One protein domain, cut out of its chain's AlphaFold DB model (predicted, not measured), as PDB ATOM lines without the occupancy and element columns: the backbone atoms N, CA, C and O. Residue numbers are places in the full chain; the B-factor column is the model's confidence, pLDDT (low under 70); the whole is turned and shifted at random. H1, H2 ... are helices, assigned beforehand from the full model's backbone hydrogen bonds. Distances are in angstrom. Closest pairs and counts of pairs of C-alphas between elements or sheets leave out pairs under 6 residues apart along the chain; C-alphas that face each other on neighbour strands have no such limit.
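AT A GLANCE: This is residues 2 to 43 of the 81 residues of an uncharacterized protein of Aggregicoccus sp. 17bor-14 (UniProt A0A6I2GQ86). Two short helices, H1 and the shorter H2, are set at an angle with a gap between them, and the long loop of residues 18 to 30 arches from the end of one to the start of the other. Residues 2 to 7 lead into H1 and residues 39 to 43 lead away from H2, with no named element in either end. The printed part has 42 residues with two named helices, H1 then H2 along the chain, and no named strand. The class is all helix, though under half of the residues, 18 of 42, are in named elements. The whole is only just compact, close to loose, with a radius of gyration of the C-alphas of 10.6 A and spans of 30 by 26 by 15 A.

HOW THE PARTS SIT: The longest helix is H1, residues 8 to 17. H2, residues 31 to 38, is near H1: no pair of their C-alphas is within 8 A, but 5 pairs are within 10 A. The 13 residues between the helices, 18 to 30, are a long link; within it residues 24 to 26 are a short helical run without a name. In H1 and H2 every O i to N i+4 pair is within hydrogen-bond range.

IN THESE COORDINATES: H1 begins at C-alpha 8, (102.234, 126.981, 135.178), and ends at C-alpha 17, (113.612, 135.051, 139.151), 14.5 A away. H2 runs 10.6 A from C-alpha 31 to C-alpha 38, which is at (104.351, 141.396, 133.951).

THE WHOLE: The two C-alphas farthest apart, those of Ala 2 and Lys 25, are 31.0 A apart. The C-alphas of Ala 2 and Lys 43, the first and last printed, are 23.4 A apart. The printed part has no cut. Its mean pLDDT is 79.8, and residues 2 to 6 are under 70.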
ATOM      1  N   ALA A   2     106.935 126.321 150.281       50.75
ATOM      2  CA  ALA A   2     107.104 125.363 149.189       50.75
ATOM      3  C   ALA A   2     106.333 125.840 147.943       50.75
ATOM      4  O   ALA A   2     105.110 125.960 147.954       50.75
ATOM      5  N   GLN A   3     107.052 126.173 146.868       55.25
ATOM      6  CA  GLN A   3     106.438 126.526 145.589       55.25
ATOM      7  C   GLN A   3     105.686 125.290 145.081       55.25
ATOM      8  O   GLN A   3     106.299 124.241 144.889       55.25
ATOM      9  N   LYS A   4     104.368 125.396 144.871       62.00
ATOM     10  CA  LYS A   4     103.543 124.323 144.301       62.00
ATOM     11  C   LYS A   4     104.109 123.957 142.923       62.00
ATOM     12  O   LYS A   4     103.886 124.685 141.952       62.00
ATOM     13  N   LYS A   5     104.876 122.860 142.862       59.06
ATOM     14  CA  LYS A   5     105.711 122.437 141.719       59.06
ATOM     15  C   LYS A   5     104.925 122.257 140.406       59.06
ATOM     16  O   LYS A   5     105.520 122.309 139.336       59.06
ATOM     17  N   ASN A   6     103.593 122.178 140.478       68.00
ATOM     18  CA  ASN A   6     102.732 121.826 139.345       68.00
ATOM     19  C   ASN A   6     101.908 122.997 138.777       68.00
ATOM     20  O   ASN A   6     101.037 122.772 137.944       68.00
ATOM     21  N   SER A   7     102.133 124.250 139.201       79.00
ATOM     22  CA  SER A   7     101.428 125.389 138.588       79.00
ATOM     23  C   SER A   7     102.259 126.056 137.487       79.00
ATOM     24  O   SER A   7     103.416 126.434 137.697       79.00
ATOM     25  N   LEU A   8     101.647 126.254 136.313       79.44
ATOM     26  CA  LEU A   8     102.234 126.981 135.178       79.44
ATOM     27  C   LEU A   8     102.794 128.346 135.618       79.44
ATOM     28  O   LEU A   8     103.906 128.727 135.256       79.44
ATOM     29  N   VAL A   9     102.046 129.055 136.468       76.31
ATOM     30  CA  VAL A   9     102.417 130.381 136.975       76.31
ATOM     31  C   VAL A   9     103.652 130.329 137.879       76.31
ATOM     32  O   VAL A   9     104.531 131.181 137.741       76.31
ATOM     33  N   ALA A  10     103.778 129.328 138.758       82.19
ATOM     34  CA  ALA A  10     104.982 129.174 139.575       82.19
ATOM     35  C   ALA A  10     106.219 128.902 138.710       82.19
ATOM     36  O   ALA A  10     107.263 129.514 138.929       82.19
ATOM     37  N   ASN A  11     106.102 128.064 137.674       84.56
ATOM     38  CA  ASN A  11     107.206 127.805 136.747       84.56
ATOM     39  C   ASN A  11     107.630 129.060 135.975       84.56
ATOM     40  O   ASN A  11     108.824 129.334 135.846       84.56
ATOM     41  N   ILE A  12     106.668 129.864 135.523       79.69
ATOM     42  CA  ILE A  12     106.938 131.147 134.871       79.69
ATOM     43  C   ILE A  12     107.658 132.106 135.829       79.69
ATOM     44  O   ILE A  12     108.685 132.679 135.466       79.69
ATOM     45  N   ASN A  13     107.168 132.257 137.062       79.44
ATOM     46  CA  ASN A  13     107.778 133.141 138.058       79.44
ATOM     47  C   ASN A  13     109.179 132.673 138.471       79.44
ATOM     48  O   ASN A  13     110.073 133.502 138.626       79.44
ATOM     49  N   ARG A  14     109.395 131.358 138.583       85.38
ATOM     50  CA  ARG A  14     110.710 130.761 138.842       85.38
ATOM     51  C   ARG A  14     111.706 131.101 137.736       85.38
ATOM     52  O   ARG A  14     112.784 131.593 138.042       85.38
ATOM     53  N   ARG A  15     111.331 130.942 136.460       87.44
ATOM     54  CA  ARG A  15     112.187 131.347 135.327       87.44
ATOM     55  C   ARG A  15     112.468 132.847 135.301       87.44
ATOM     56  O   ARG A  15     113.561 133.245 134.927       87.44
ATOM     57  N   LYS A  16     111.499 133.686 135.687       81.19
ATOM     58  CA  LYS A  16     111.712 135.139 135.801       81.19
ATOM     59  C   LYS A  16     112.747 135.472 136.873       81.19
ATOM     60  O   LYS A  16     113.652 136.245 136.593       81.19
ATOM     61  N   LYS A  17     112.631 134.875 138.065       85.06
ATOM     62  CA  LYS A  17     113.612 135.051 139.151       85.06
ATOM     63  C   LYS A  17     115.002 134.548 138.758       85.06
ATOM     64  O   LYS A  17     115.985 135.169 139.120       85.06
ATOM     65  N   ALA A  18     115.061 133.464 137.988       87.88
ATOM     66  CA  ALA A  18     116.301 132.892 137.472       87.88
ATOM     67  C   ALA A  18     116.855 133.605 136.220       87.88
ATOM     68  O   ALA A  18     117.854 133.158 135.672       87.88
ATOM     69  N   GLY A  19     116.187 134.639 135.695       87.56
ATOM     70  CA  GLY A  19     116.618 135.336 134.474       87.56
ATOM     71  C   GLY A  19     116.456 134.550 133.162       87.56
ATOM     72  O   GLY A  19     116.672 135.099 132.090       87.56
ATOM     73  N   THR A  20     115.990 133.300 133.194       88.62
ATOM     74  CA  THR A  20     115.851 132.414 132.017       88.62
ATOM     75  C   THR A  20     114.508 132.555 131.293       88.62
ATOM     76  O   THR A  20     114.091 131.698 130.504       88.62
ATOM     77  N   SER A  21     113.753 133.620 131.569       84.38
ATOM     78  CA  SER A  21     112.466 133.826 130.910       84.38
ATOM     79  C   SER A  21     112.646 134.229 129.449       84.38
ATOM     80  O   SER A  21     113.335 135.190 129.131       84.38
ATOM     81  N   ARG A  22     111.924 133.548 128.555       84.44
ATOM     82  CA  ARG A  22     111.852 133.920 127.136       84.44
ATOM     83  C   ARG A  22     111.246 135.316 126.968       84.44
ATOM     84  O   ARG A  22     110.304 135.675 127.684       84.44
ATOM     85  N   SER A  23     111.750 136.064 125.988       84.50
ATOM     86  CA  SER A  23     111.148 137.322 125.549       84.50
ATOM     87  C   SER A  23     109.771 137.076 124.927       84.50
ATOM     88  O   SER A  23     109.446 135.968 124.493       84.50
ATOM     89  N   LYS A  24     108.948 138.125 124.856       80.25
ATOM     90  CA  LYS A  24     107.597 138.063 124.283       80.25
ATOM     91  C   LYS A  24     107.567 137.461 122.872       80.25
ATOM     92  O   LYS A  24     106.697 136.647 122.591       80.25
ATOM     93  N   LYS A  25     108.539 137.824 122.027       83.88
ATOM     94  CA  LYS A  25     108.669 137.330 120.645       83.88
ATOM     95  C   LYS A  25     108.879 135.807 120.568       83.88
ATOM     96  O   LYS A  25     108.507 135.201 119.578       83.88
ATOM     97  N   LYS A  26     109.445 135.192 121.616       84.81
ATOM     98  CA  LYS A  26     109.730 133.745 121.713       84.81
ATOM     99  C   LYS A  26     108.728 132.991 122.607       84.81
ATOM    100  O   LYS A  26     109.042 131.927 123.143       84.81
ATOM    101  N   SER A  27     107.555 133.570 122.864       82.62
ATOM    102  CA  SER A  27     106.555 133.027 123.788       82.62
ATOM    103  C   SER A  27     105.177 132.957 123.133       82.62
ATOM    104  O   SER A  27     104.729 133.938 122.552       82.62
ATOM    105  N   HIS A  28     104.469 131.837 123.312       85.25
ATOM    106  CA  HIS A  28     103.078 131.651 122.860       85.25
ATOM    107  C   HIS A  28     102.032 132.282 123.791       85.25
ATOM    108  O   HIS A  28     100.832 132.176 123.565       85.25
ATOM    109  N   VAL A  29     102.465 132.942 124.865       83.06
ATOM    110  CA  VAL A  29     101.558 133.731 125.708       83.06
ATOM    111  C   VAL A  29     101.008 134.870 124.848       83.06
ATOM    112  O   VAL A  29     101.803 135.509 124.168       83.06
ATOM    113  N   SER A  30      99.704 135.166 124.879       88.38
ATOM    114  CA  SER A  30      99.109 136.314 124.163       88.38
ATOM    115  C   SER A  30      99.665 137.656 124.669       88.38
ATOM    116  O   SER A  30     100.360 137.714 125.690       88.38
ATOM    117  N   SER A  31      99.527 138.747 123.905       87.12
ATOM    118  CA  SER A  31     100.049 140.070 124.320       87.12
ATOM    119  C   SER A  31      99.449 140.499 125.654       87.12
ATOM    120  O   SER A  31     100.185 140.905 126.557       87.12
ATOM    121  N   GLU A  32      98.151 140.253 125.806       81.69
ATOM    122  CA  GLU A  32      97.375 140.684 126.961       81.69
ATOM    123  C   GLU A  32      97.788 139.896 128.198       81.69
ATOM    124  O   GLU A  32      98.168 140.482 129.213       81.69
ATOM    125  N   SER A  33      97.863 138.568 128.070       83.56
ATOM    126  CA  SER A  33      98.321 137.693 129.147       83.56
ATOM    127  C   SER A  33      99.769 137.985 129.546       83.56
ATOM    128  O   SER A  33     100.105 137.950 130.727       83.56
ATOM    129  N   TYR A  34     100.647 138.331 128.596       84.12
ATOM    130  CA  TYR A  34     102.027 138.719 128.910       84.12
ATOM    131  C   TYR A  34     102.083 140.046 129.682       84.12
ATOM    132  O   TYR A  34     102.874 140.187 130.618       84.12
ATOM    133  N   GLY A  35     101.225 141.007 129.331       85.44
ATOM    134  CA  GLY A  35     101.076 142.271 130.048       85.44
ATOM    135  C   GLY A  35     100.572 142.080 131.481       85.44
ATOM    136  O   GLY A  35     101.163 142.624 132.415       85.44
ATOM    137  N   GLU A  36      99.527 141.277 131.680       84.31
ATOM    138  CA  GLU A  36      98.981 140.969 133.010       84.31
ATOM    139  C   GLU A  36      99.976 140.180 133.874       84.31
ATOM    140  O   GLU A  36     100.158 140.494 135.052       84.31
ATOM    141  N   MET A  37     100.711 139.238 133.278       81.06
ATOM    142  CA  MET A  37     101.792 138.498 133.935       81.06
ATOM    143  C   MET A  37     102.942 139.413 134.381       81.06
ATOM    144  O   MET A  37     103.488 139.240 135.474       81.06
ATOM    145  N   ARG A  38     103.345 140.391 133.557       80.06
ATOM    146  CA  ARG A  38     104.351 141.396 133.951       80.06
ATOM    147  C   ARG A  38     103.868 142.241 135.130       80.06
ATOM    148  O   ARG A  38     104.674 142.544 135.998       80.06
ATOM    149  N   LYS A  39     102.570 142.550 135.174       83.44
ATOM    150  CA  LYS A  39     101.906 143.336 136.226       83.44
ATOM    151  C   LYS A  39     101.541 142.527 137.481       83.44
ATOM    152  O   LYS A  39     100.978 143.095 138.409       83.44
ATOM    153  N   GLY A  40     101.831 141.223 137.522       80.25
ATOM    154  CA  GLY A  40     101.559 140.380 138.691       80.25
ATOM    155  C   GLY A  40     100.091 139.980 138.866       80.25
ATOM    156  O   GLY A  40      99.654 139.796 139.996       80.25
ATOM    157  N   TRP A  41      99.336 139.831 137.770       76.44
ATOM    158  CA  TRP A  41      97.935 139.376 137.775       76.44
ATOM    159  C   TRP A  41      97.012 140.206 138.690       76.44
ATOM    160  O   TRP A  41      96.355 139.661 139.583       76.44
ATOM    161  N   PRO A  42      96.935 141.536 138.497       73.69
ATOM    162  CA  PRO A  42      96.033 142.365 139.288       73.69
ATOM    163  C   PRO A  42      94.589 141.878 139.093       73.69
ATOM    164  O   PRO A  42      94.162 141.665 137.959       73.69
ATOM    165  N   LYS A  43      93.819 141.707 140.180       70.25
ATOM    166  CA  LYS A  43      92.419 141.233 140.119       70.25
ATOM    167  C   LYS A  43      91.580 142.146 139.206       70.25
ATOM    168  O   LYS A  43      91.117 143.206 139.626       70.25
TER     169      LYS A  43